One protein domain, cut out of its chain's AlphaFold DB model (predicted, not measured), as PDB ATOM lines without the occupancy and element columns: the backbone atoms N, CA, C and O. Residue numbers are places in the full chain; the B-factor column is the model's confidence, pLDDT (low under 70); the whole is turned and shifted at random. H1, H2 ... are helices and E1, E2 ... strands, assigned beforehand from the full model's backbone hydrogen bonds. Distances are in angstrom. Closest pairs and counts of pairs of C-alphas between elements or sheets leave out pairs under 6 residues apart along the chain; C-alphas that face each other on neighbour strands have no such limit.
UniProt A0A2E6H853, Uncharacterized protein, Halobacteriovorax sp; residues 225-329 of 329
ATOM      1  N   SER A 225     163.102 170.711 319.194       85.06
ATOM      2  CA  SER A 225     164.047 170.848 320.304       85.06
ATOM      3  C   SER A 225     165.482 170.542 319.884       85.06
ATOM      4  O   SER A 225     166.375 171.280 320.269       85.06
ATOM      5  N   GLU A 226     165.718 169.536 319.039       90.06
ATOM      6  CA  GLU A 226     167.062 169.216 318.533       90.06
ATOM      7  C   GLU A 226     167.666 170.398 317.763       90.06
ATOM      8  O   GLU A 226     168.780 170.830 318.055       90.06
ATOM      9  N   PHE A 227     166.899 171.000 316.848       89.94
ATOM     10  CA  PHE A 227     167.350 172.175 316.099       89.94
ATOM     11  C   PHE A 227     167.616 173.386 317.005       89.94
ATOM     12  O   PHE A 227     168.570 174.135 316.780       89.94
ATOM     13  N   TYR A 228     166.790 173.589 318.033       92.81
ATOM     14  CA  TYR A 228     166.998 174.663 319.000       92.81
ATOM     15  C   TYR A 228     168.229 174.413 319.887       92.81
ATOM     16  O   TYR A 228     169.026 175.326 320.093       92.81
ATOM     17  N   GLU A 229     168.457 173.179 320.336       93.31
ATOM     18  CA  GLU A 229     169.631 172.796 321.131       93.31
ATOM     19  C   GLU A 229     170.938 172.923 320.333       93.31
ATOM     20  O   GLU A 229     171.937 173.450 320.832       93.31
ATOM     21  N   GLU A 230     170.952 172.519 319.059       94.44
ATOM     22  CA  GLU A 230     172.089 172.770 318.162       94.44
ATOM     23  C   GLU A 230     172.389 174.270 318.035       94.44
ATOM     24  O   GLU A 230     173.551 174.691 318.070       94.44
ATOM     25  N   PHE A 231     171.341 175.093 317.938       95.06
ATOM     26  CA  PHE A 231     171.478 176.543 317.936       95.06
ATOM     27  C   PHE A 231     172.061 177.079 319.252       95.06
ATOM     28  O   PHE A 231     172.949 177.934 319.202       95.06
ATOM     29  N   LEU A 232     171.601 176.610 320.416       94.69
ATOM     30  CA  LEU A 232     172.129 177.040 321.718       94.69
ATOM     31  C   LEU A 232     173.633 176.759 321.807       94.69
ATOM     32  O   LEU A 232     174.421 177.665 322.094       94.69
ATOM     33  N   ASN A 233     174.042 175.546 321.426       92.81
ATOM     34  CA  ASN A 233     175.446 175.140 321.388       92.81
ATOM     35  C   ASN A 233     176.295 176.031 320.471       92.81
ATOM     36  O   ASN A 233     177.411 176.408 320.829       92.81
ATOM     37  N   LEU A 234     175.774 176.394 319.295       93.44
ATOM     38  CA  LEU A 234     176.496 177.225 318.331       93.44
ATOM     39  C   LEU A 234     176.532 178.710 318.714       93.44
ATOM     40  O   LEU A 234     177.497 179.406 318.402       93.44
ATOM     41  N   SER A 235     175.469 179.209 319.343       92.38
ATOM     42  CA  SER A 235     175.324 180.616 319.728       92.38
ATOM     43  C   SER A 235     176.018 180.958 321.045       92.38
ATOM     44  O   SER A 235     176.178 182.135 321.350       92.38
ATOM     45  N   GLY A 236     176.428 179.951 321.820       91.75
ATOM     46  CA  GLY A 236     177.021 180.139 323.139       91.75
ATOM     47  C   GLY A 236     175.995 180.452 324.229       91.75
ATOM     48  O   GLY A 236     176.393 180.781 325.350       91.75
ATOM     49  N   TRP A 237     174.696 180.356 323.928       92.94
ATOM     50  CA  TRP A 237     173.645 180.438 324.935       92.94
ATOM     51  C   TRP A 237     173.496 179.120 325.693       92.94
ATOM     52  O   TRP A 237     173.730 178.031 325.177       92.94
ATOM     53  N   SER A 238     173.067 179.217 326.944       93.12
ATOM     54  CA  SER A 238     172.625 178.069 327.729       93.12
ATOM     55  C   SER A 238     171.479 178.490 328.632       93.12
ATOM     56  O   SER A 238     171.513 179.570 329.232       93.12
ATOM     57  N   GLU A 239     170.469 177.636 328.733       91.06
ATOM     58  CA  GLU A 239     169.291 177.870 329.556       91.06
ATOM     59  C   GLU A 239     169.374 177.070 330.856       91.06
ATOM     60  O   GLU A 239     169.724 175.892 330.869       91.06
ATOM     61  N   HIS A 240     169.051 177.726 331.970       89.56
ATOM     62  CA  HIS A 240     169.108 177.157 333.314       89.56
ATOM     63  C   HIS A 240     167.762 177.315 334.024       89.56
ATOM     64  O   HIS A 240     166.900 178.132 333.672       89.56
ATOM     65  N   ASN A 241     167.581 176.566 335.112       84.31
ATOM     66  CA  ASN A 241     166.372 176.673 335.927       84.31
ATOM     67  C   ASN A 241     166.190 178.075 336.526       84.31
ATOM     68  O   ASN A 241     165.059 178.521 336.675       84.31
ATOM     69  N   ASP A 242     167.257 178.804 336.823       86.25
ATOM     70  CA  ASP A 242     167.243 180.114 337.483       86.25
ATOM     71  C   ASP A 242     167.590 181.291 336.556       86.25
ATOM     72  O   ASP A 242     167.386 182.449 336.929       86.25
ATOM     73  N   GLY A 243     168.030 181.024 335.324       87.88
ATOM     74  CA  GLY A 243     168.305 182.070 334.349       87.88
ATOM     75  C   GLY A 243     168.853 181.567 333.031       87.88
ATOM     76  O   GLY A 243     168.645 180.418 332.665       87.88
ATOM     77  N   ILE A 244     169.524 182.452 332.306       92.50
ATOM     78  CA  ILE A 244     170.159 182.131 331.026       92.50
ATOM     79  C   ILE A 244     171.578 182.674 331.023       92.50
ATOM     80  O   ILE A 244     171.855 183.696 331.648       92.50
ATOM     81  N   SER A 245     172.493 181.997 330.346       92.62
ATOM     82  CA  SER A 245     173.878 182.439 330.215       92.62
ATOM     83  C   SER A 245     174.297 182.531 328.764       92.62
ATOM     84  O   SER A 245     173.851 181.730 327.956       92.62
ATOM     85  N   HIS A 246     175.204 183.452 328.460       92.50
ATOM     86  CA  HIS A 246     175.872 183.535 327.166       92.50
ATOM     87  C   HIS A 246     177.383 183.507 327.387       92.50
ATOM     88  O   HIS A 246     177.900 184.347 328.128       92.50
ATOM     89  N   GLU A 247     178.081 182.541 326.787       90.06
ATOM     90  CA  GLU A 247     179.535 182.348 326.910       90.06
ATOM     91  C   GLU A 247     180.008 182.351 328.381       90.06
ATOM     92  O   GLU A 247     180.987 182.993 328.760       90.06
ATOM     93  N   GLY A 248     179.252 181.676 329.255       87.25
ATOM     94  CA  GLY A 248     179.539 181.579 330.692       87.25
ATOM     95  C   GLY A 248     179.113 182.787 331.540       87.25
ATOM     96  O   GLY A 248     179.159 182.713 332.768       87.25
ATOM     97  N   ARG A 249     178.644 183.891 330.941       90.44
ATOM     98  CA  ARG A 249     178.077 185.027 331.685       90.44
ATOM     99  C   ARG A 249     176.594 184.804 331.955       90.44
ATOM    100  O   ARG A 249     175.805 184.736 331.019       90.44
ATOM    101  N   PHE A 250     176.214 184.757 333.227       93.00
ATOM    102  CA  PHE A 250     174.827 184.583 333.658       93.00
ATOM    103  C   PHE A 250     174.013 185.886 333.603       93.00
ATOM    104  O   PHE A 250     174.497 186.958 333.975       93.00
ATOM    105  N   PHE A 251     172.746 185.769 333.215       89.88
ATOM    106  CA  PHE A 251     171.747 186.826 333.204       89.88
ATOM    107  C   PHE A 251     170.482 186.361 333.930       89.88
ATOM    108  O   PHE A 251     169.876 185.339 333.598       89.88
ATOM    109  N   ASN A 252     170.035 187.163 334.897       89.69
ATOM    110  CA  ASN A 252     168.727 186.967 335.513       89.69
ATOM    111  C   ASN A 252     167.629 187.302 334.483       89.69
ATOM    112  O   ASN A 252     167.658 188.415 333.960       89.69
ATOM    113  N   PRO A 253     166.631 186.435 334.231       85.75
ATOM    114  CA  PRO A 253     165.587 186.671 333.228       85.75
ATOM    115  C   PRO A 253     164.862 188.017 333.365       85.75
ATOM    116  O   PRO A 253     164.453 188.612 332.370       85.75
ATOM    117  N   ALA A 254     164.742 188.544 334.588       86.25
ATOM    118  CA  ALA A 254     164.120 189.842 334.825       86.25
ATOM    119  C   ALA A 254     164.847 190.989 334.101       86.25
ATOM    120  O   ALA A 254     164.197 191.942 333.675       86.25
ATOM    121  N   ILE A 255     166.170 190.896 333.911       86.19
ATOM    122  CA  ILE A 255     166.972 191.980 333.328       86.19
ATOM    123  C   ILE A 255     166.611 192.264 331.867       86.19
ATOM    124  O   ILE A 255     166.668 193.414 331.444       86.19
ATOM    125  N   PHE A 256     166.167 191.249 331.121       83.25
ATOM    126  CA  PHE A 256     165.732 191.394 329.730       83.25
ATOM    127  C   PHE A 256     164.475 192.260 329.616       83.25
ATOM    128  O   PHE A 256     164.296 192.972 328.635       83.25
ATOM    129  N   GLN A 257     163.634 192.253 330.653       80.12
ATOM    130  CA  GLN A 257     162.425 193.070 330.715       80.12
ATOM    131  C   GLN A 257     162.690 194.431 331.363       80.12
ATOM    132  O   GLN A 257     162.182 195.451 330.902       80.12
ATOM    133  N   THR A 258     163.469 194.471 332.446       85.62
ATOM    134  CA  THR A 258     163.662 195.701 333.227       85.62
ATOM    135  C   THR A 258     164.760 196.597 332.675       85.62
ATOM    136  O   THR A 258     164.756 197.802 332.926       85.62
ATOM    137  N   SER A 259     165.764 196.029 332.006       86.88
ATOM    138  CA  SER A 259     166.964 196.748 331.563       86.88
ATOM    139  C   SER A 259     167.607 196.109 330.317       86.88
ATOM    140  O   SER A 259     168.798 195.785 330.349       86.88
ATOM    141  N   PRO A 260     166.860 195.962 329.203       86.69
ATOM    142  CA  PRO A 260     167.360 195.341 327.967       86.69
ATOM    143  C   PRO A 260     168.620 196.031 327.416       86.69
ATOM    144  O   PRO A 260     169.548 195.375 326.953       86.69
ATOM    145  N   GLU A 261     168.703 197.355 327.560       87.94
ATOM    146  CA  GLU A 261     169.868 198.184 327.218       87.94
ATOM    147  C   GLU A 261     171.177 197.670 327.842       87.94
ATOM    148  O   GLU A 261     172.233 197.684 327.209       87.94
ATOM    149  N   LEU A 262     171.123 197.211 329.100       86.31
ATOM    150  CA  LEU A 262     172.299 196.694 329.800       86.31
ATOM    151  C   LEU A 262     172.750 195.371 329.194       86.31
ATOM    152  O   LEU A 262     173.949 195.169 329.024       86.31
ATOM    153  N   VAL A 263     171.810 194.500 328.823       86.25
ATOM    154  CA  VAL A 263     172.109 193.232 328.143       86.25
ATOM    155  C   VAL A 263     172.790 193.504 326.805       86.25
ATOM    156  O   VAL A 263     173.874 192.982 326.550       86.25
ATOM    157  N   ILE A 264     172.217 194.400 325.996       86.88
ATOM    158  CA  ILE A 264     172.752 194.779 324.682       86.88
ATOM    159  C   ILE A 264     174.178 195.333 324.802       86.88
ATOM    160  O   ILE A 264     175.064 194.926 324.049       86.88
ATOM    161  N   LYS A 265     174.421 196.228 325.769       86.31
ATOM    162  CA  LYS A 265     175.751 196.809 326.032       86.31
ATOM    163  C   LYS A 265     176.759 195.787 326.550       86.31
ATOM    164  O   LYS A 265     177.956 195.946 326.322       86.31
ATOM    165  N   THR A 266     176.281 194.774 327.264       86.38
ATOM    166  CA  THR A 266     177.094 193.700 327.844       86.38
ATOM    167  C   THR A 266     177.535 192.700 326.775       86.38
ATOM    168  O   THR A 266     178.673 192.229 326.804       86.38
ATOM    169  N   LEU A 267     176.655 192.407 325.815       84.12
ATOM    170  CA  LEU A 267     176.906 191.547 324.662       84.12
ATOM    171  C   LEU A 267     177.393 192.397 323.477       84.12
ATOM    172  O   LEU A 267     176.663 192.660 322.519       84.12
ATOM    173  N   GLN A 268     178.652 192.843 323.525       71.06
ATOM    174  CA  GLN A 268     179.275 193.643 322.455       71.06
ATOM    175  C   GLN A 268     179.660 192.820 321.211       71.06
ATOM    176  O   GLN A 268     180.612 193.171 320.516       71.06
ATOM    177  N   ASN A 269     178.936 191.734 320.909       67.38
ATOM    178  CA  ASN A 269     179.220 190.895 319.750       67.38
ATOM    179  C   ASN A 269     178.392 191.343 318.518       67.38
ATOM    180  O   ASN A 269     177.160 191.304 318.544       67.38
ATOM    181  N   PRO A 270     179.039 191.792 317.431       62.81
ATOM    182  CA  PRO A 270     178.404 192.143 316.151       62.81
ATOM    183  C   PRO A 270     178.184 190.934 315.213       62.81
ATOM    184  O   PRO A 270     178.013 191.105 314.003       62.81
ATOM    185  N   GLU A 271     178.242 189.712 315.737       80.56
ATOM    186  CA  GLU A 271     177.939 188.480 314.998       80.56
ATOM    187  C   GLU A 271     176.442 188.195 314.867       80.56
ATOM    188  O   GLU A 271     176.073 187.294 314.124       80.56
ATOM    189  N   PHE A 272     175.584 188.992 315.504       89.31
ATOM    190  CA  PHE A 272     174.125 188.903 315.395       89.31
ATOM    191  C   PHE A 272     173.578 189.903 314.368       89.31
ATOM    192  O   PHE A 272     174.233 190.910 314.086       89.31
ATOM    193  N   PRO A 273     172.383 189.681 313.792       88.81
ATOM    194  CA  PRO A 273     171.859 190.551 312.742       88.81
ATOM    195  C   PRO A 273     171.410 191.936 313.250       88.81
ATOM    196  O   PRO A 273     171.401 192.890 312.463       88.81
ATOM    197  N   ASN A 274     171.066 192.068 314.537       89.44
ATOM    198  CA  ASN A 274     170.741 193.330 315.214       89.44
ATOM    199  C   ASN A 274     170.916 193.228 316.744       89.44
ATOM    200  O   ASN A 274     171.232 192.165 317.272       89.44
ATOM    201  N   ASP A 275     170.699 194.338 317.455       90.00
ATOM    202  CA  ASP A 275     170.758 194.369 318.922       90.00
ATOM    203  C   ASP A 275     169.580 193.663 319.597       90.00
ATOM    204  O   ASP A 275     169.748 193.097 320.673       90.00
ATOM    205  N   TYR A 276     168.406 193.648 318.964       87.81
ATOM    206  CA  TYR A 276     167.224 192.965 319.496       87.81
ATOM    207  C   TYR A 276     167.456 191.452 319.650       87.81
ATOM    208  O   TYR A 276     167.047 190.854 320.638       87.81
ATOM    209  N   SER A 277     168.262 190.868 318.761       90.50
ATOM    210  CA  SER A 277     168.718 189.474 318.836       90.50
ATOM    211  C   SER A 277     169.485 189.156 320.124       90.50
ATOM    212  O   SER A 277     169.693 187.997 320.433       90.50
ATOM    213  N   LYS A 278     169.966 190.152 320.876       90.12
ATOM    214  CA  LYS A 278     170.708 189.936 322.130       90.12
ATOM    215  C   LYS A 278     169.784 189.731 323.328       90.12
ATOM    216  O   LYS A 278     170.271 189.448 324.421       90.12
ATOM    217  N   LEU A 279     168.472 189.892 323.153       90.25
ATOM    218  CA  LEU A 279     167.486 189.835 324.230       90.25
ATOM    219  C   LEU A 279     167.090 188.401 324.620       90.25
ATOM    220  O   LEU A 279     165.946 188.141 324.973       90.25
ATOM    221  N   GLY A 280     168.066 187.494 324.622       91.31
ATOM    222  CA  GLY A 280     167.909 186.097 325.014       91.31
ATOM    223  C   GLY A 280     167.983 185.130 323.831       91.31
ATOM    224  O   GLY A 280     167.974 185.559 322.674       91.31
ATOM    225  N   PRO A 281     168.082 183.823 324.115       92.88
ATOM    226  CA  PRO A 281     168.262 182.794 323.097       92.88
ATOM    227  C   PRO A 281     167.056 182.659 322.160       92.88
ATOM    228  O   PRO A 281     167.252 182.553 320.953       92.88
ATOM    229  N   GLU A 282     165.824 182.751 322.672       92.50
ATOM    230  CA  GLU A 282     164.606 182.652 321.853       92.50
ATOM    231  C   GLU A 282     164.521 183.782 320.812       92.50
ATOM    232  O   GLU A 282     164.317 183.534 319.623       92.50
ATOM    233  N   GLU A 283     164.729 185.029 321.246       92.62
ATOM    234  CA  GLU A 283     164.743 186.207 320.366       92.62
ATOM    235  C   GLU A 283     165.898 186.131 319.364       92.62
ATOM    236  O   GLU A 283     165.740 186.448 318.182       92.62
ATOM    237  N   MET A 284     167.068 185.664 319.817       93.69
ATOM    238  CA  MET A 284     168.219 185.456 318.947       93.69
ATOM    239  C   MET A 284     167.918 184.433 317.857       93.69
ATOM    240  O   MET A 284     168.219 184.691 316.690       93.69
ATOM    241  N   PHE A 285     167.327 183.295 318.222       94.81
ATOM    242  CA  PHE A 285     166.942 182.248 317.288       94.81
ATOM    243  C   PHE A 285     165.986 182.803 316.232       94.81
ATOM    244  O   PHE A 285     166.274 182.722 315.036       94.81
ATOM    245  N   ALA A 286     164.892 183.438 316.663       93.56
ATOM    246  CA  ALA A 286     163.870 183.962 315.766       93.56
ATOM    247  C   ALA A 286     164.410 185.058 314.833       93.56
ATOM    248  O   ALA A 286     164.144 185.044 313.624       93.56
ATOM    249  N   GLU A 287     165.227 185.984 315.340       93.00
ATOM    250  CA  GLU A 287     165.843 187.033 314.525       93.00
ATOM    251  C   GLU A 287     166.910 186.490 313.570       93.00
ATOM    252  O   GLU A 287     166.935 186.891 312.404       93.00
ATOM    253  N   CYS A 288     167.765 185.560 314.005       93.38
ATOM    254  CA  CYS A 288     168.786 184.946 313.150       93.38
ATOM    255  C   CYS A 288     168.160 184.090 312.047       93.38
ATOM    256  O   CYS A 288     168.588 184.177 310.891       93.38
ATOM    257  N   ALA A 289     167.122 183.318 312.369       91.94
ATOM    258  CA  ALA A 289     166.343 182.548 311.409       91.94
ATOM    259  C   ALA A 289     165.677 183.471 310.379       91.94
ATOM    260  O   ALA A 289     165.876 183.317 309.167       91.94
ATOM    261  N   THR A 290     164.981 184.508 310.856       90.50
ATOM    262  CA  THR A 290     164.319 185.494 309.993       90.50
ATOM    263  C   THR A 290     165.327 186.225 309.115       90.50
ATOM    264  O   THR A 290     165.121 186.342 307.910       90.50
ATOM    265  N   ALA A 291     166.443 186.695 309.669       90.06
ATOM    266  CA  ALA A 291     167.496 187.363 308.913       90.06
ATOM    267  C   ALA A 291     168.173 186.422 307.906       90.06
ATOM    268  O   ALA A 291     168.590 186.855 306.832       90.06
ATOM    269  N   SER A 292     168.289 185.132 308.208       89.19
ATOM    270  CA  SER A 292     168.891 184.162 307.290       89.19
ATOM    271  C   SER A 292     167.987 183.861 306.100       89.19
ATOM    272  O   SER A 292     168.474 183.780 304.969       89.19
ATOM    273  N   LEU A 293     166.678 183.782 306.336       83.12
ATOM    274  CA  LEU A 293     165.687 183.460 305.315       83.12
ATOM    275  C   LEU A 293     165.236 184.692 304.502       83.12
ATOM    276  O   LEU A 293     165.145 184.631 303.276       83.12
ATOM    277  N   PHE A 294     165.041 185.843 305.155       77.25
ATOM    278  CA  PHE A 294     164.427 187.055 304.583       77.25
ATOM    279  C   PHE A 294     165.417 188.188 304.256       77.25
ATOM    280  O   PHE A 294     165.082 189.372 304.312       77.25
ATOM    281  N   ASN A 295     166.646 187.860 303.852       68.19
ATOM    282  CA  ASN A 295     167.681 188.854 303.508       68.19
ATOM    283  C   ASN A 295     167.812 189.191 302.012       68.19
ATOM    284  O   ASN A 295     168.815 189.792 301.607       68.19
ATOM    285  N   ARG A 296     166.857 188.755 301.180       58.41
ATOM    286  CA  ARG A 296     166.929 188.865 299.710       58.41
ATOM    287  C   ARG A 296     166.437 190.207 299.152       58.41
ATOM    288  O   ARG A 296     166.635 190.472 297.973       58.41
ATOM    289  N   LYS A 297     165.818 191.063 299.974       56.44
ATOM    290  CA  LYS A 297     165.330 192.394 299.567       56.44
ATOM    291  C   LYS A 297     166.209 193.496 300.173       56.44
ATOM    292  O   LYS A 297     166.474 193.460 301.375       56.44
ATOM    293  N   ASN A 298     166.603 194.494 299.372       53.03
ATOM    294  CA  ASN A 298     167.404 195.664 299.799       53.03
ATOM    295  C   ASN A 298     166.790 196.433 300.995       53.03
ATOM    296  O   ASN A 298     167.503 197.101 301.740       53.03
ATOM    297  N   GLU A 299     165.480 196.304 301.222       53.22
ATOM    298  CA  GLU A 299     164.764 196.893 302.363       53.22
ATOM    299  C   GLU A 299     165.106 196.231 303.713       53.22
ATOM    300  O   GLU A 299     165.084 196.900 304.743       53.22
ATOM    301  N   SER A 300     165.495 194.946 303.727       55.19
ATOM    302  CA  SER A 300     165.855 194.219 304.964       55.19
ATOM    303  C   SER A 300     167.107 194.786 305.646       55.19
ATOM    304  O   SER A 300     167.185 194.847 306.875       55.19
ATOM    305  N   THR A 301     168.073 195.246 304.844       52.81
ATOM    306  CA  THR A 301     169.368 195.764 305.305       52.81
ATOM    307  C   THR A 301     169.308 197.173 305.882       52.81
ATOM    308  O   THR A 301     170.195 197.530 306.650       52.81
ATOM    309  N   LEU A 302     168.318 197.988 305.504       52.66
ATOM    310  CA  LEU A 302     168.334 199.417 305.833       52.66
ATOM    311  C   LEU A 302     167.642 199.757 307.162       52.66
ATOM    312  O   LEU A 302     167.886 200.834 307.693       52.66
ATOM    313  N   PHE A 303     166.781 198.876 307.691       61.47
ATOM    314  CA  PHE A 303     165.926 199.216 308.840       61.47
ATOM    315  C   PHE A 303     165.912 198.185 309.980       61.47
ATOM    316  O   PHE A 303     165.968 198.586 311.136       61.47
ATOM    317  N   LYS A 304     165.849 196.873 309.692       76.50
ATOM    318  CA  LYS A 304     165.712 195.838 310.744       76.50
ATOM    319  C   LYS A 304     167.041 195.187 311.149       76.50
ATOM    320  O   LYS A 304     167.238 194.877 312.321       76.50
ATOM    321  N   TYR A 305     167.950 194.987 310.194       86.19
ATOM    322  CA  TYR A 305     169.192 194.236 310.409       86.19
ATOM    323  C   TYR A 305     170.435 195.065 310.048       86.19
ATOM    324  O   TYR A 305     171.052 194.826 309.002       86.19
ATOM    325  N   PRO A 306     170.830 196.046 310.885       85.00
ATOM    326  CA  PRO A 306     171.988 196.903 310.618       85.00
ATOM    327  C   PRO A 306     173.294 196.110 310.455       85.00
ATOM    328  O   PRO A 306     174.198 196.539 309.737       85.00
ATOM    329  N   TYR A 307     173.390 194.927 311.068       87.62
ATOM    330  CA  TYR A 307     174.594 194.095 311.053       87.62
ATOM    331  C   TYR A 307     174.518 192.942 310.044       87.62
ATOM    332  O   TYR A 307     175.416 192.099 309.997       87.62
ATOM    333  N   LEU A 308     173.502 192.918 309.168       86.88
ATOM    334  CA  LEU A 308     173.233 191.800 308.257       86.88
ATOM    335  C   LEU A 308     174.439 191.396 307.399       86.88
ATOM    336  O   LEU A 308     174.686 190.212 307.191       86.88
ATOM    337  N   LYS A 309     175.218 192.369 306.905       86.88
ATOM    338  CA  LYS A 309     176.413 192.088 306.086       86.88
ATOM    339  C   LYS A 309     177.473 191.288 306.844       86.88
ATOM    340  O   LYS A 309     178.170 190.487 306.224       86.88
ATOM    341  N   ARG A 310     177.621 191.533 308.149       88.62
ATOM    342  CA  ARG A 310     178.556 190.799 309.005       88.62
ATOM    343  C   ARG A 310     177.960 189.461 309.424       88.62
ATOM    344  O   ARG A 310     178.635 188.453 309.250       88.62
ATOM    345  N   PHE A 311     176.697 189.449 309.854       91.19
ATOM    346  CA  PHE A 311     175.965 188.227 310.200       91.19
ATOM    347  C   PHE A 311     176.022 187.177 309.081       91.19
ATOM    348  O   PHE A 311     176.312 186.021 309.340       91.19
ATOM    349  N   LYS A 312     175.882 187.575 307.810       90.25
ATOM    350  CA  LYS A 312     175.969 186.651 306.661       90.25
ATOM    351  C   LYS A 312     177.285 185.866 306.539       90.25
ATOM    352  O   LYS A 312     177.354 184.940 305.740       90.25
ATOM    353  N   LYS A 313     178.338 186.254 307.261       91.69
ATOM    354  CA  LYS A 313     179.642 185.577 307.250       91.69
ATOM    355  C   LYS A 313     179.834 184.628 308.437       91.69
ATOM    356  O   LYS A 313     180.890 184.010 308.523       91.69
ATOM    357  N   THR A 314     178.875 184.545 309.358       92.69
ATOM    358  CA  THR A 314     179.006 183.758 310.589       92.69
ATOM    359  C   THR A 314     178.567 182.309 310.388       92.69
ATOM    360  O   THR A 314     177.806 181.981 309.472       92.69
ATOM    361  N   SER A 315     179.038 181.431 311.274       93.38
ATOM    362  CA  SER A 315     178.577 180.043 311.365       93.38
ATOM    363  C   SER A 315     177.074 179.966 311.648       93.38
ATOM    364  O   SER A 315     176.397 179.151 311.028       93.38
ATOM    365  N   LEU A 316     176.539 180.861 312.489       92.81
ATOM    366  CA  LEU A 316     175.106 180.946 312.791       92.81
ATOM    367  C   LEU A 316     174.253 181.170 311.538       92.81
ATOM    368  O   LEU A 316     173.251 180.487 311.348       92.81
ATOM    369  N   HIS A 317     174.644 182.081 310.641       92.75
ATOM    370  CA  HIS A 317     173.903 182.265 309.390       92.75
ATOM    371  C   HIS A 317     173.916 180.996 308.526       92.75
ATOM    372  O   HIS A 317     172.878 180.582 308.004       92.75
ATOM    373  N   ASN A 318     175.086 180.368 308.390       92.19
ATOM    374  CA  ASN A 318     175.240 179.148 307.599       92.19
ATOM    375  C   ASN A 318     174.432 177.980 308.176       92.19
ATOM    376  O   ASN A 318     173.854 177.220 307.403       92.19
ATOM    377  N   PHE A 319     174.342 177.878 309.502       92.88
ATOM    378  CA  PHE A 319     173.517 176.901 310.209       92.88
ATOM    379  C   PHE A 319     172.042 177.001 309.793       92.88
ATOM    380  O   PHE A 319     171.492 176.039 309.255       92.88
ATOM    381  N   PHE A 320     171.435 178.188 309.899       91.44
ATOM    382  CA  PHE A 320     170.044 178.399 309.475       91.44
ATOM    383  C   PHE A 320     169.845 178.157 307.975       91.44
ATOM    384  O   PHE A 320     168.885 177.508 307.567       91.44
ATOM    385  N   VAL A 321     170.754 178.650 307.125       88.56
ATOM    386  CA  VAL A 321     170.659 178.434 305.670       88.56
ATOM    387  C   VAL A 321     170.751 176.950 305.316       88.56
ATOM    388  O   VAL A 321     170.028 176.505 304.427       88.56
ATOM    389  N   SER A 322     171.618 176.190 305.988       88.06
ATOM    390  CA  SER A 322     171.748 174.746 305.789       88.06
ATOM    391  C   SER A 322     170.461 174.029 306.180       88.06
ATOM    392  O   SER A 322     169.898 173.317 305.350       88.06
ATOM    393  N   HIS A 323     169.944 174.303 307.381       85.38
ATOM    394  CA  HIS A 323     168.718 173.689 307.888       85.38
ATOM    395  C   HIS A 323     167.501 173.995 306.999       85.38
ATOM    396  O   HIS A 323     166.705 173.117 306.678       85.38
ATOM    397  N   PHE A 324     167.369 175.229 306.505       81.56
ATOM    398  CA  PHE A 324     166.263 175.564 305.605       81.56
ATOM    399  C   PHE A 324     166.448 175.006 304.191       81.56
ATOM    400  O   PHE A 324     165.456 174.733 303.522       81.56
ATOM    401  N   ARG A 325     167.683 174.802 303.712       75.94
ATOM    402  CA  ARG A 325     167.928 174.145 302.416       75.94
ATOM    403  C   ARG A 325     167.573 172.665 302.448       75.94
ATOM    404  O   ARG A 325     166.992 172.193 301.479       75.94
ATOM    405  N   THR A 326     167.889 171.955 303.530       62.91
ATOM    406  CA  THR A 326     167.508 170.542 303.690       62.91
ATOM    407  C   THR A 326     165.996 170.345 303.748       62.91
ATOM    408  O   THR A 326     165.523 169.284 303.381       62.91
ATOM    409  N   LEU A 327     165.240 171.370 304.153       58.19
ATOM    410  CA  LEU A 327     163.774 171.345 304.192       58.19
ATOM    411  C   LEU A 327     163.100 171.799 302.882       58.19
ATOM    412  O   LEU A 327     161.884 171.682 302.736       58.19
ATOM    413  N   LEU A 328     163.860 172.379 301.945       53.28
ATOM    414  CA  LEU A 328     163.357 172.884 300.659       53.28
ATOM    415  C   LEU A 328     163.639 171.943 299.475       53.28
ATOM    416  O   LEU A 328     163.104 172.196 298.392       53.28
ATOM    417  N   ASN A 329     164.460 170.910 299.679       44.28
ATOM    418  CA  ASN A 329     164.798 169.864 298.707       44.28
ATOM    419  C   ASN A 329     164.090 168.556 299.055       44.28
ATOM    420  O   ASN A 329     163.712 167.843 298.102       44.28
TER     421      ASN A 329
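Overview. This is residues 225 to 329 of the 329 residues of an uncharacterized protein of Halobacteriovorax sp (UniProt A0A2E6H853). A small three-stranded sheet, E1 to E3, sits at one end of a helical body in which H4 runs through the middle, and H1 and H7, side by side and running opposite ways, cross H4 on one side. On the other side of H4 lie the unnamed stretch of residues 267 to 280 and the short helices H3, H5 and H6, with H2 beyond H3 near the sheet's end. The printed part has 105 residues, with named elements in the order H1, E1, E2, E3, H2, H3, H4, H5, H6, H7; the class is mostly helix. The sheet, order E1, E2, E3, is antiparallel throughout and forms a meander, each strand the antiparallel neighbour of the one before. The whole is compact, with a radius of gyration of the C-alphas of 13.9 A and spans of 40 by 32 by 19 A.

Along the chain. E1 is residues 237 to 239, 6.8 A; E2 is 244 to 246, 7.0 A; E3 is 249 to 251, 6.8 A. H4, residues 281 to 293, is 18.0 A long, from C-alpha 281 at (168.262, 182.794, 323.097) to C-alpha 293 at (165.687, 183.460, 305.315). H1, residues 225 to 235, is 14.9 A long and begins at C-alpha 225 (164.047, 170.848, 320.304). H7, residues 315 to 326, is 16.5 A long. The shorter helices are H2, 254 to 258; H3, 260 to 266; H5, 298 to 303; and H6, 308 to 311.

Arrangement. E1 and E2 are a hairpin, with N 238 and O 245 2.8 A apart, within hydrogen-bond range. E2 and E3 are a hairpin too, with N 251 and O 244 at 2.7 A. H1 only grazes the sheet, with residues 229 to 235, and so does H4, with 281 to 284. H4 touches H7 with its residues 288 to 293 alone, at a steep tilt of 63 degrees, the same way; the closest C-alphas, of Ser 292 and His 317, are 5.8 A apart. H1 touches H7 at a shallow tilt of 27 degrees, opposite ways, closest at the C-alphas of Leu 234 and Leu 316, 6.8 A. H1 and H4 only just touch, with 3 pairs of C-alphas within 8 A, about perpendicular at 89 degrees, closest at the C-alphas of Leu 232 and Pro 281, 7.1 A. H2 and H3 only just touch, and only at the corner, with 3 such pairs, closest at the C-alphas of Phe 256 and Val 263, 6.8 A. H6 is close to but not clearly touching H4, H5 and H7; its closest C-alphas to H5 are those of Leu 308 and Thr 301, 6.3 A. Every O i to N i+4 pair is within hydrogen-bond range in H1, H2, H3, H4 and H7; H5 has 0 of 2, with 1 of 3 O i to N i+3 pairs, and H6 is too short for one.

Size, cuts and confidence. The C-alphas farthest apart, of Thr 258 and Asn 329, the chain's last residue, are 43.1 A apart. The printed part has no cut. The link from H3 to H4, 14 residues, is long, and the other links are tight. Mean pLDDT of the printed part is 84.4; residues 269 to 270, 295 to 303 and 326 to 329 are under 70.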